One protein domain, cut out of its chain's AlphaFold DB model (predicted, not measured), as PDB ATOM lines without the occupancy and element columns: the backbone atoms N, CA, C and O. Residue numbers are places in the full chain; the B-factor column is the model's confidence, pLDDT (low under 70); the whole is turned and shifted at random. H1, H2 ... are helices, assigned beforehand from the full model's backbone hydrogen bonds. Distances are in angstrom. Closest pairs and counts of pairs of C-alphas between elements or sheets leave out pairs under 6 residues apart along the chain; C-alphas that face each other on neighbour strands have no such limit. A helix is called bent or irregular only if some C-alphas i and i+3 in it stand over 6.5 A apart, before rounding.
ATOM      1  N   VAL A 129     205.020 156.601 119.584       96.69
ATOM      2  CA  VAL A 129     204.471 156.602 118.213       96.69
ATOM      3  C   VAL A 129     204.186 158.024 117.726       96.69
ATOM      4  O   VAL A 129     204.570 158.400 116.619       96.69
ATOM      5  N   ARG A 130     203.564 158.848 118.577       95.62
ATOM      6  CA  ARG A 130     203.265 160.249 118.266       95.62
ATOM      7  C   ARG A 130     204.535 161.059 117.988       95.62
ATOM      8  O   ARG A 130     204.552 161.853 117.053       95.62
ATOM      9  N   ILE A 131     205.586 160.889 118.790       96.56
ATOM     10  CA  ILE A 131     206.864 161.596 118.612       96.56
ATOM     11  C   ILE A 131     207.547 161.175 117.314       96.56
ATOM     12  O   ILE A 131     208.029 162.045 116.589       96.56
ATOM     13  N   GLU A 132     207.550 159.883 116.984       97.25
ATOM     14  CA  GLU A 132     208.116 159.398 115.723       97.25
ATOM     15  C   GLU A 132     207.404 160.010 114.507       97.25
ATOM     16  O   GLU A 132     208.064 160.475 113.574       97.25
ATOM     17  N   GLU A 133     206.070 160.076 114.541       97.50
ATOM     18  CA  GLU A 133     205.260 160.693 113.486       97.50
ATOM     19  C   GLU A 133     205.548 162.197 113.349       97.50
ATOM     20  O   GLU A 133     205.779 162.690 112.243       97.50
ATOM     21  N   MET A 134     205.594 162.933 114.465       97.62
ATOM     22  CA  MET A 134     205.900 164.369 114.447       97.62
ATOM     23  C   MET A 134     207.325 164.641 113.953       97.62
ATOM     24  O   MET A 134     207.533 165.601 113.216       97.62
ATOM     25  N   CYS A 135     208.302 163.793 114.295       98.00
ATOM     26  CA  CYS A 135     209.660 163.895 113.755       98.00
ATOM     27  C   CYS A 135     209.676 163.718 112.231       98.00
ATOM     28  O   CYS A 135     210.333 164.491 111.535       98.00
ATOM     29  N   ALA A 136     208.944 162.731 111.701       97.75
ATOM     30  CA  ALA A 136     208.840 162.513 110.258       97.75
ATOM     31  C   ALA A 136     208.241 163.740 109.545       97.75
ATOM     32  O   ALA A 136     208.854 164.270 108.621       97.75
ATOM     33  N   LYS A 137     207.119 164.263 110.052       97.62
ATOM     34  CA  LYS A 137     206.447 165.458 109.512       97.62
ATOM     35  C   LYS A 137     207.305 166.722 109.585       97.62
ATOM     36  O   LYS A 137     207.338 167.509 108.645       97.62
ATOM     37  N   LEU A 138     208.040 166.919 110.682       97.81
ATOM     38  CA  LEU A 138     208.998 168.023 110.804       97.81
ATOM     39  C   LEU A 138     210.107 167.920 109.745       97.81
ATOM     40  O   LEU A 138     210.455 168.926 109.121       97.81
ATOM     41  N   ASN A 139     210.637 166.716 109.513       97.62
ATOM     42  CA  ASN A 139     211.654 166.484 108.486       97.62
ATOM     43  C   ASN A 139     211.127 166.776 107.067       97.62
ATOM     44  O   ASN A 139     211.858 167.345 106.256       97.62
ATOM     45  N   GLU A 140     209.858 166.473 106.774       96.94
ATOM     46  CA  GLU A 140     209.220 166.796 105.484       96.94
ATOM     47  C   GLU A 140     209.169 168.305 105.198       96.94
ATOM     48  O   GLU A 140     209.292 168.720 104.045       96.94
ATOM     49  N   ILE A 141     209.055 169.142 106.234       95.81
ATOM     50  CA  ILE A 141     208.998 170.608 106.096       95.81
ATOM     51  C   ILE A 141     210.354 171.305 106.305       95.81
ATOM     52  O   ILE A 141     210.415 172.535 106.452       95.81
ATOM     53  N   GLY A 142     211.447 170.536 106.279       95.44
ATOM     54  CA  GLY A 142     212.820 171.044 106.235       95.44
ATOM     55  C   GLY A 142     213.527 171.172 107.585       95.44
ATOM     56  O   GLY A 142     214.600 171.774 107.634       95.44
ATOM     57  N   TYR A 143     212.973 170.615 108.666       97.56
ATOM     58  CA  TYR A 143     213.748 170.414 109.893       97.56
ATOM     59  C   TYR A 143     214.702 169.229 109.738       97.56
ATOM     60  O   TYR A 143     214.510 168.349 108.904       97.56
ATOM     61  N   LYS A 144     215.745 169.205 110.563       96.25
ATOM     62  CA  LYS A 144     216.629 168.059 110.741       96.25
ATOM     63  C   LYS A 144     216.478 167.557 112.166       96.25
ATOM     64  O   LYS A 144     217.073 168.119 113.086       96.25
ATOM     65  N   ILE A 145     215.688 166.507 112.344       96.81
ATOM     66  CA  ILE A 145     215.454 165.911 113.654       96.81
ATOM     67  C   ILE A 145     215.520 164.392 113.591       96.81
ATOM     68  O   ILE A 145     214.960 163.753 112.700       96.81
ATOM     69  N   ASP A 146     216.249 163.823 114.544       96.75
ATOM     70  CA  ASP A 146     216.412 162.386 114.696       96.75
ATOM     71  C   ASP A 146     215.534 161.918 115.854       96.75
ATOM     72  O   ASP A 146     215.741 162.324 117.002       96.75
ATOM     73  N   LYS A 147     214.545 161.076 115.547       96.75
ATOM     74  CA  LYS A 147     213.603 160.558 116.540       96.75
ATOM     75  C   LYS A 147     214.321 159.808 117.663       96.75
ATOM     76  O   LYS A 147     213.932 159.958 118.814       96.75
ATOM     77  N   ASP A 148     215.399 159.085 117.361       96.88
ATOM     78  CA  ASP A 148     216.095 158.267 118.357       96.88
ATOM     79  C   ASP A 148     216.804 159.159 119.381       96.88
ATOM     80  O   ASP A 148     216.838 158.847 120.570       96.88
ATOM     81  N   LYS A 149     217.285 160.333 118.947       96.50
ATOM     82  CA  LYS A 149     217.819 161.348 119.861       96.50
ATOM     83  C   LYS A 149     216.734 161.948 120.735       96.50
ATOM     84  O   LYS A 149     216.960 162.077 121.929       96.50
ATOM     85  N   VAL A 150     215.567 162.272 120.171       96.12
ATOM     86  CA  VAL A 150     214.427 162.792 120.947       96.12
ATOM     87  C   VAL A 150     214.013 161.794 122.025       96.12
ATOM     88  O   VAL A 150     213.860 162.180 123.182       96.12
ATOM     89  N   LEU A 151     213.875 160.515 121.663       95.00
ATOM     90  CA  LEU A 151     213.544 159.444 122.603       95.00
ATOM     91  C   LEU A 151     214.624 159.294 123.682       95.00
ATOM     92  O   LEU A 151     214.289 159.180 124.853       95.00
ATOM     93  N   ALA A 152     215.907 159.379 123.317       93.81
ATOM     94  CA  ALA A 152     217.017 159.296 124.267       93.81
ATOM     95  C   ALA A 152     217.113 160.487 125.240       93.81
ATOM     96  O   ALA A 152     217.822 160.386 126.243       93.81
ATOM     97  N   ARG A 153     216.432 161.613 124.969       91.00
ATOM     98  CA  ARG A 153     216.343 162.734 125.924       91.00
ATOM     99  C   ARG A 153     215.397 162.448 127.079       91.00
ATOM    100  O   ARG A 153     215.604 163.016 128.146       91.00
ATOM    101  N   ALA A 154     214.370 161.630 126.863       89.88
ATOM    102  CA  ALA A 154     213.505 161.183 127.943       89.88
ATOM    103  C   ALA A 154     214.297 160.165 128.771       89.88
ATOM    104  O   ALA A 154     214.457 159.012 128.378       89.88
ATOM    105  N   THR A 155     214.867 160.621 129.884       85.75
ATOM    106  CA  THR A 155     215.673 159.775 130.776       85.75
ATOM    107  C   THR A 155     214.807 158.873 131.656       85.75
ATOM    108  O   THR A 155     215.306 157.879 132.184       85.75
ATOM    109  N   GLY A 156     213.520 159.203 131.785       85.62
ATOM    110  CA  GLY A 156     212.500 158.406 132.454       85.62
ATOM    111  C   GLY A 156     211.660 157.548 131.513       85.62
ATOM    112  O   GLY A 156     212.137 156.997 130.524       85.62
ATOM    113  N   LEU A 157     210.382 157.402 131.859       85.62
ATOM    114  CA  LEU A 157     209.453 156.482 131.200       85.62
ATOM    115  C   LEU A 157     208.597 157.147 130.117       85.62
ATOM    116  O   LEU A 157     208.077 156.452 129.244       85.62
ATOM    117  N   SER A 158     208.417 158.469 130.167       88.25
ATOM    118  CA  SER A 158     207.461 159.168 129.305       88.25
ATOM    119  C   SER A 158     208.122 160.257 128.473       88.25
ATOM    120  O   SER A 158     208.569 161.283 128.975       88.25
ATOM    121  N   VAL A 159     208.134 160.048 127.156       93.88
ATOM    122  CA  VAL A 159     208.539 161.078 126.196       93.88
ATOM    123  C   VAL A 159     207.395 162.066 125.936       93.88
ATOM    124  O   VAL A 159     206.203 161.749 126.019       93.88
ATOM    125  N   GLY A 160     207.745 163.297 125.575       92.69
ATOM    126  CA  GLY A 160     206.789 164.384 125.390       92.69
ATOM    127  C   GLY A 160     207.292 165.457 124.437       92.69
ATOM    128  O   GLY A 160     208.440 165.435 123.993       92.69
ATOM    129  N   LEU A 161     206.416 166.418 124.137       93.56
ATOM    130  CA  LEU A 161     206.759 167.582 123.321       93.56
ATOM    131  C   LEU A 161     207.950 168.391 123.869       93.56
ATOM    132  O   LEU A 161     208.747 168.826 123.036       93.56
ATOM    133  N   PRO A 162     208.150 168.545 125.199       93.94
ATOM    134  CA  PRO A 162     209.345 169.205 125.730       93.94
ATOM    135  C   PRO A 162     210.653 168.596 125.223       93.94
ATOM    136  O   PRO A 162     211.529 169.328 124.767       93.94
ATOM    137  N   HIS A 163     210.747 167.266 125.177       95.81
ATOM    138  CA  HIS A 163     211.915 166.557 124.651       95.81
ATOM    139  C   HIS A 163     212.131 166.820 123.153       95.81
ATOM    140  O   HIS A 163     213.257 167.077 122.724       95.81
ATOM    141  N   LEU A 164     211.052 166.806 122.361       96.69
ATOM    142  CA  LEU A 164     211.101 167.090 120.923       96.69
ATOM    143  C   LEU A 164     211.574 168.520 120.646       96.69
ATOM    144  O   LEU A 164     212.462 168.732 119.824       96.69
ATOM    145  N   VAL A 165     210.993 169.496 121.345       96.44
ATOM    146  CA  VAL A 165     211.332 170.916 121.186       96.44
ATOM    147  C   VAL A 165     212.756 171.191 121.663       96.44
ATOM    148  O   VAL A 165     213.490 171.914 120.989       96.44
ATOM    149  N   ALA A 166     213.186 170.577 122.768       94.88
ATOM    150  CA  ALA A 166     214.557 170.689 123.252       94.88
ATOM    151  C   ALA A 166     215.573 170.177 122.218       94.88
ATOM    152  O   ALA A 166     216.537 170.883 121.929       94.88
ATOM    153  N   GLU A 167     215.347 169.002 121.617       96.25
ATOM    154  CA  GLU A 167     216.231 168.473 120.565       96.25
ATOM    155  C   GLU A 167     216.212 169.349 119.308       96.25
ATOM    156  O   GLU A 167     217.264 169.670 118.752       96.25
ATOM    157  N   LEU A 168     215.021 169.788 118.883       95.56
ATOM    158  CA  LEU A 168     214.845 170.662 117.725       95.56
ATOM    159  C   LEU A 168     215.668 171.941 117.876       95.56
ATOM    160  O   LEU A 168     216.351 172.345 116.933       95.56
ATOM    161  N   ASN A 169     215.647 172.537 119.068       96.25
ATOM    162  CA  ASN A 169     216.342 173.780 119.366       96.25
ATOM    163  C   ASN A 169     217.866 173.644 119.448       96.25
ATOM    164  O   ASN A 169     218.528 174.678 119.482       96.25
ATOM    165  N   LEU A 170     218.457 172.441 119.449       95.62
ATOM    166  CA  LEU A 170     219.918 172.288 119.479       95.62
ATOM    167  C   LEU A 170     220.583 172.632 118.140       95.62
ATOM    168  O   LEU A 170     221.642 173.269 118.132       95.62
ATOM    169  N   ASP A 171     219.971 172.263 117.009       95.31
ATOM    170  CA  ASP A 171     220.537 172.519 115.679       95.31
ATOM    171  C   ASP A 171     220.288 173.984 115.255       95.31
ATOM    172  O   ASP A 171     219.132 174.402 115.126       95.31
ATOM    173  N   PRO A 172     221.338 174.789 114.990       96.06
ATOM    174  CA  PRO A 172     221.177 176.154 114.488       96.06
ATOM    175  C   PRO A 172     220.307 176.250 113.231       96.06
ATOM    176  O   PRO A 172     219.531 177.194 113.114       96.06
ATOM    177  N   LYS A 173     220.363 175.258 112.332       96.75
ATOM    178  CA  LYS A 173     219.564 175.257 111.097       96.75
ATOM    179  C   LYS A 173     218.072 175.129 111.381       96.75
ATOM    180  O   LYS A 173     217.265 175.753 110.699       96.75
ATOM    181  N   ASN A 174     217.705 174.359 112.404       97.56
ATOM    182  CA  ASN A 174     216.317 174.252 112.847       97.56
ATOM    183  C   ASN A 174     215.835 175.571 113.453       97.56
ATOM    184  O   ASN A 174     214.706 175.981 113.195       97.56
ATOM    185  N   ARG A 175     216.685 176.270 114.219       97.06
ATOM    186  CA  ARG A 175     216.353 177.603 114.748       97.06
ATOM    187  C   ARG A 175     216.164 178.621 113.623       97.06
ATOM    188  O   ARG A 175     215.184 179.358 113.632       97.06
ATOM    189  N   ASP A 176     217.040 178.610 112.620       97.12
ATOM    190  CA  ASP A 176     216.909 179.468 111.438       97.12
ATOM    191  C   ASP A 176     215.606 179.172 110.677       97.12
ATOM    192  O   ASP A 176     214.863 180.097 110.346       97.12
ATOM    193  N   ARG A 177     215.268 177.887 110.494       97.19
ATOM    194  CA  ARG A 177     214.001 177.460 109.886       97.19
ATOM    195  C   ARG A 177     212.783 177.922 110.689       97.19
ATOM    196  O   ARG A 177     211.815 178.405 110.110       97.19
ATOM    197  N   THR A 178     212.835 177.831 112.016       97.62
ATOM    198  CA  THR A 178     211.786 178.357 112.903       97.62
ATOM    199  C   THR A 178     211.602 179.864 112.717       97.62
ATOM    200  O   THR A 178     210.464 180.318 112.612       97.62
ATOM    201  N   ARG A 179     212.684 180.649 112.618       97.50
ATOM    202  CA  ARG A 179     212.583 182.100 112.363       97.50
ATOM    203  C   ARG A 179     211.969 182.410 111.002       97.50
ATOM    204  O   ARG A 179     211.142 183.310 110.915       97.50
ATOM    205  N   GLU A 180     212.329 181.656 109.967       97.75
ATOM    206  CA  GLU A 180     211.728 181.795 108.634       97.75
ATOM    207  C   GLU A 180     210.210 181.561 108.676       97.75
ATOM    208  O   GLU A 180     209.434 182.366 108.167       97.75
ATOM    209  N   LEU A 181     209.764 180.494 109.345       97.44
ATOM    210  CA  LEU A 181     208.337 180.189 109.484       97.44
ATOM    211  C   LEU A 181     207.584 181.237 110.315       97.44
ATOM    212  O   LEU A 181     206.447 181.574 109.984       97.44
ATOM    213  N   MET A 182     208.214 181.782 111.359       97.62
ATOM    214  CA  MET A 182     207.655 182.902 112.121       97.62
ATOM    215  C   MET A 182     207.517 184.167 111.261       97.62
ATOM    216  O   MET A 182     206.516 184.869 111.383       97.62
ATOM    217  N   GLU A 183     208.466 184.446 110.365       97.44
ATOM    218  CA  GLU A 183     208.368 185.580 109.438       97.44
ATOM    219  C   GLU A 183     207.244 185.383 108.411       97.44
ATOM    220  O   GLU A 183     206.474 186.312 108.165       97.44
ATOM    221  N   ASN A 184     207.070 184.167 107.885       96.69
ATOM    222  CA  ASN A 184     205.924 183.843 107.031       96.69
ATOM    223  C   ASN A 184     204.602 184.094 107.772       96.69
ATOM    224  O   ASN A 184     203.715 184.769 107.253       96.69
ATOM    225  N   TRP A 185     204.501 183.645 109.029       97.12
ATOM    226  CA  TRP A 185     203.325 183.915 109.856       97.12
ATOM    227  C   TRP A 185     203.100 185.417 110.070       97.12
ATOM    228  O   TRP A 185     201.966 185.891 110.007       97.12
ATOM    229  N   ARG A 186     204.166 186.198 110.281       97.06
ATOM    230  CA  ARG A 186     204.083 187.659 110.415       97.06
ATOM    231  C   ARG A 186     203.504 188.316 109.160       97.06
ATOM    232  O   ARG A 186     202.776 189.301 109.282       97.06
ATOM    233  N   VAL A 187     203.845 187.821 107.969       97.12
ATOM    234  CA  VAL A 187     203.294 188.311 106.696       97.12
ATOM    235  C   VAL A 187     201.804 187.991 106.607       97.12
ATOM    236  O   VAL A 187     201.005 188.914 106.446       97.12
ATOM    237  N   ASP A 188     201.419 186.736 106.826       95.12
ATOM    238  CA  ASP A 188     200.017 186.303 106.765       95.12
ATOM    239  C   ASP A 188     199.139 187.054 107.783       95.12
ATOM    240  O   ASP A 188     198.035 187.521 107.474       95.12
ATOM    241  N   ALA A 189     199.681 187.284 108.982       95.62
ATOM    242  CA  ALA A 189     199.068 188.057 110.058       95.62
ATOM    243  C   ALA A 189     198.730 189.515 109.689       95.62
ATOM    244  O   ALA A 189     197.908 190.123 110.371       95.62
ATOM    245  N   GLN A 190     199.316 190.097 108.637       95.00
ATOM    246  CA  GLN A 190     198.952 191.452 108.191       95.00
ATOM    247  C   GLN A 190     197.568 191.499 107.542       95.00
ATOM    248  O   GLN A 190     196.906 192.535 107.577       95.00
ATOM    249  N   SER A 191     197.142 190.384 106.949       93.44
ATOM    250  CA  SER A 191     195.888 190.286 106.198       93.44
ATOM    251  C   SER A 191     194.790 189.517 106.933       93.44
ATOM    252  O   SER A 191     193.615 189.724 106.645       93.44
ATOM    253  N   GLU A 192     195.151 188.703 107.933       93.69
ATOM    254  CA  GLU A 192     194.221 187.818 108.639       93.69
ATOM    255  C   GLU A 192     194.129 188.134 110.145       93.69
ATOM    256  O   GLU A 192     195.007 187.742 110.927       93.69
ATOM    257  N   PRO A 193     193.042 188.781 110.624       91.56
ATOM    258  CA  PRO A 193     192.903 189.194 112.025       91.56
ATOM    259  C   PRO A 193     193.014 188.052 113.046       91.56
ATOM    260  O   PRO A 193     193.478 188.257 114.174       91.56
ATOM    261  N   LYS A 194     192.584 186.838 112.675       89.19
ATOM    262  CA  LYS A 194     192.724 185.651 113.531       89.19
ATOM    263  C   LYS A 194     194.198 185.274 113.688       89.19
ATOM    264  O   LYS A 194     194.645 185.085 114.820       89.19
ATOM    265  N   LEU A 195     194.949 185.222 112.586       92.38
ATOM    266  CA  LEU A 195     196.379 184.916 112.600       92.38
ATOM    267  C   LEU A 195     197.176 186.004 113.321       92.38
ATOM    268  O   LEU A 195     198.036 185.665 114.126       92.38
ATOM    269  N   ALA A 196     196.819 187.282 113.151       92.25
ATOM    270  CA  ALA A 196     197.434 188.400 113.870       92.25
ATOM    271  C   ALA A 196     197.390 188.225 115.392       92.25
ATOM    272  O   ALA A 196     198.388 188.407 116.093       92.25
ATOM    273  N   ARG A 197     196.226 187.823 115.918       88.75
ATOM    274  CA  ARG A 197     196.040 187.591 117.354       88.75
ATOM    275  C   ARG A 197     196.902 186.439 117.864       88.75
ATOM    276  O   ARG A 197     197.440 186.527 118.966       88.75
ATOM    277  N   LEU A 198     196.993 185.354 117.099       89.81
ATOM    278  CA  LEU A 198     197.774 184.175 117.475       89.81
ATOM    279  C   LEU A 198     199.280 184.445 117.378       89.81
ATOM    280  O   LEU A 198     200.002 184.138 118.323       89.81
ATOM    281  N   TYR A 199     199.722 185.125 116.320       93.12
ATOM    282  CA  TYR A 199     201.100 185.575 116.157       93.12
ATOM    283  C   TYR A 199     201.537 186.482 117.315       93.12
ATOM    284  O   TYR A 199     202.561 186.236 117.946       93.12
ATOM    285  N   TYR A 200     200.720 187.479 117.681       89.81
ATOM    286  CA  TYR A 200     201.030 188.358 118.814       89.81
ATOM    287  C   TYR A 200     201.215 187.578 120.122       89.81
ATOM    288  O   TYR A 200     202.120 187.886 120.891       89.81
ATOM    289  N   ARG A 201     200.392 186.547 120.367       85.56
ATOM    290  CA  ARG A 201     200.545 185.659 121.532       85.56
ATOM    291  C   ARG A 201     201.827 184.834 121.459       85.56
ATOM    292  O   ARG A 201     202.470 184.657 122.489       85.56
ATOM    293  N   ALA A 202     202.188 184.335 120.278       89.75
ATOM    294  CA  ALA A 202     203.424 183.585 120.078       89.75
ATOM    295  C   ALA A 202     204.656 184.445 120.397       89.75
ATOM    296  O   ALA A 202     205.528 183.985 121.122       89.75
ATOM    297  N   MET A 203     204.655 185.715 119.977       91.38
ATOM    298  CA  MET A 203     205.733 186.683 120.226       91.38
ATOM    299  C   MET A 203     205.898 187.109 121.697       91.38
ATOM    300  O   MET A 203     206.853 187.808 122.022       91.38
ATOM    301  N   GLN A 204     204.980 186.729 122.596       86.94
ATOM    302  CA  GLN A 204     205.147 186.919 124.048       86.94
ATOM    303  C   GLN A 204     205.959 185.794 124.707       86.94
ATOM    304  O   GLN A 204     206.155 185.799 125.925       86.94
ATOM    305  N   ARG A 205     206.351 184.781 123.930       86.12
ATOM    306  CA  ARG A 205     207.144 183.646 124.389       86.12
ATOM    307  C   ARG A 205     208.594 183.820 123.952       86.12
ATOM    308  O   ARG A 205     208.883 184.549 123.011       86.12
ATOM    309  N   ASP A 206     209.479 183.135 124.658       90.19
ATOM    310  CA  ASP A 206     210.894 183.070 124.302       90.19
ATOM    311  C   ASP A 206     211.057 182.284 122.982       90.19
ATOM    312  O   ASP A 206     210.199 181.462 122.636       90.19
ATOM    313  N   GLU A 207     212.120 182.543 122.217       91.38
ATOM    314  CA  GLU A 207     212.276 182.014 120.849       91.38
ATOM    315  C   GLU A 207     212.247 180.477 120.815       91.38
ATOM    316  O   GLU A 207     211.643 179.871 119.929       91.38
ATOM    317  N   GLU A 208     212.813 179.842 121.840       93.38
ATOM    318  CA  GLU A 208     212.841 178.394 122.042       93.38
ATOM    319  C   GLU A 208     211.438 177.782 122.172       93.38
ATOM    320  O   GLU A 208     211.259 176.580 121.983       93.38
ATOM    321  N   GLN A 209     210.428 178.596 122.486       93.19
ATOM    322  CA  GLN A 209     209.035 178.182 122.643       93.19
ATOM    323  C   GLN A 209     208.199 178.405 121.374       93.19
ATOM    324  O   GLN A 209     207.055 177.946 121.307       93.19
ATOM    325  N   HIS A 210     208.735 179.079 120.349       95.19
ATOM    326  CA  HIS A 210     208.043 179.273 119.073       95.19
ATOM    327  C   HIS A 210     207.599 177.965 118.389       95.19
ATOM    328  O   HIS A 210     206.486 177.966 117.852       95.19
ATOM    329  N   PRO A 211     208.345 176.838 118.452       96.56
ATOM    330  CA  PRO A 211     207.880 175.564 117.900       96.56
ATOM    331  C   PRO A 211     206.504 175.127 118.421       96.56
ATOM    332  O   PRO A 211     205.695 174.612 117.654       96.56
ATOM    333  N   TYR A 212     206.169 175.402 119.687       93.69
ATOM    334  CA  TYR A 212     204.832 175.112 120.212       93.69
ATOM    335  C   TYR A 212     203.740 175.906 119.496       93.69
ATOM    336  O   TYR A 212     202.716 175.346 119.109       93.69
ATOM    337  N   SER A 213     203.951 177.207 119.298       92.69
ATOM    338  CA  SER A 213     202.988 178.075 118.611       92.69
ATOM    339  C   SER A 213     202.886 177.770 117.119       92.69
ATOM    340  O   SER A 213     201.818 177.933 116.540       92.69
ATOM    341  N   LEU A 214     203.976 177.324 116.496       95.50
ATOM    342  CA  LEU A 214     203.967 176.931 115.093       95.50
ATOM    343  C   LEU A 214     203.251 175.598 114.879       95.50
ATOM    344  O   LEU A 214     202.480 175.506 113.931       95.50
ATOM    345  N   PHE A 215     203.474 174.604 115.747       94.56
ATOM    346  CA  PHE A 215     203.159 173.208 115.420       94.56
ATOM    347  C   PHE A 215     202.306 172.446 116.428       94.56
ATOM    348  O   PHE A 215     201.731 171.435 116.048       94.56
ATOM    349  N   PHE A 216     202.251 172.830 117.706       90.19
ATOM    350  CA  PHE A 216     201.771 171.900 118.745       90.19
ATOM    351  C   PHE A 216     200.626 172.417 119.613       90.19
ATOM    352  O   PHE A 216     199.882 171.615 120.171       90.19
ATOM    353  N   ASN A 217     200.449 173.732 119.721       85.00
ATOM    354  CA  ASN A 217     199.335 174.312 120.466       85.00
ATOM    355  C   ASN A 217     198.000 174.111 119.724       85.00
ATOM    356  O   ASN A 217     197.962 174.005 118.499       85.00
TER     357      ASN A 217
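Overview. This is residues 129 to 217 of the 359 residues of the protein "PHP domain-containing protein" of Candidatus Vogelbacteria bacterium CG10_big_fil_rev_8_21_14_0_10_45_14 (UniProt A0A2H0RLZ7). Look for an elongated all-helix body with a cluster of three short helices, H1, H2 and H3, at one end and a helical hairpin, the long H4 with H5 folding back on it, making the other end. H6, the last helix, sits in the middle and packs on both H3 and H4. The printed part has 89 residues, with six named helices in the order H1 to H6 and no named strand. It is compact, with a radius of gyration of the C-alphas of 13.8 A, and spans 42 by 22 by 21 A.

Arrangement. Start at H4, residues 172 to 188, the longest helix. With residues 185 to 188 alone it touches H5, residues 193 to 202, and the two form a helical hairpin at a shallow tilt of 31 degrees, opposite ways; their closest C-alphas, Arg 186 and Tyr 199, are 6.8 A apart. With residues 178 to 182 alone H4 touches H6, residues 207 to 216, at a steep tilt of 64 degrees; the closest C-alphas are Thr 178 and Pro 211, 6.9 A. From H6 go on to the hub, H3, residues 161 to 168, which touches H6 at a steep tilt of 59 degrees, with C-alphas 165 and 211 closest at 6.7 A. H3 also touches H2, residues 147 to 153, where the closest C-alphas, Val 150 and Leu 164, are 5.4 A apart. H1, residues 129 to 140, uses residues 131 to 135 alone and only just touches H2 and H3, with 3 pairs of C-alphas within 8 A each; its closest pairs are Glu 132 to Lys 147, 5.7 A, and Ile 131 to Leu 164, 7.3 A. H1 and H2 are apart from H4, H5 and H6, and H3 is apart from H5. The helix packing is mostly crossed, but only just: 2 of 6 touching pairs are at a shallow tilt. Every O i to N i+4 pair is within hydrogen-bond range in H1, H2, H3, H4 and H5, but 3 of 6 in H6, which is irregular, with C-alphas 208 and 211 at 7.1 A.

Along the chain. Find C-alpha 172 at (221.177, 176.154, 114.488); from there H4 runs 24.7 A to C-alpha 188 at (200.017, 186.303, 106.765). H5, residues 193 to 202, is 14.4 A long, and H6, residues 207 to 216, 14.7 A, ending at (201.771, 171.900, 118.745). H1, residues 129 to 140, is 17.0 A long; the short H2 and H3 cover residues 147 to 153 and 161 to 168.

Size, cuts and confidence. Look at Gly 156 and Ser 191 for the two C-alphas farthest apart, 44.5 A. The printed part has no cut, and no link is long. The mean pLDDT of the printed part is 94.3, and no printed residue is under 70.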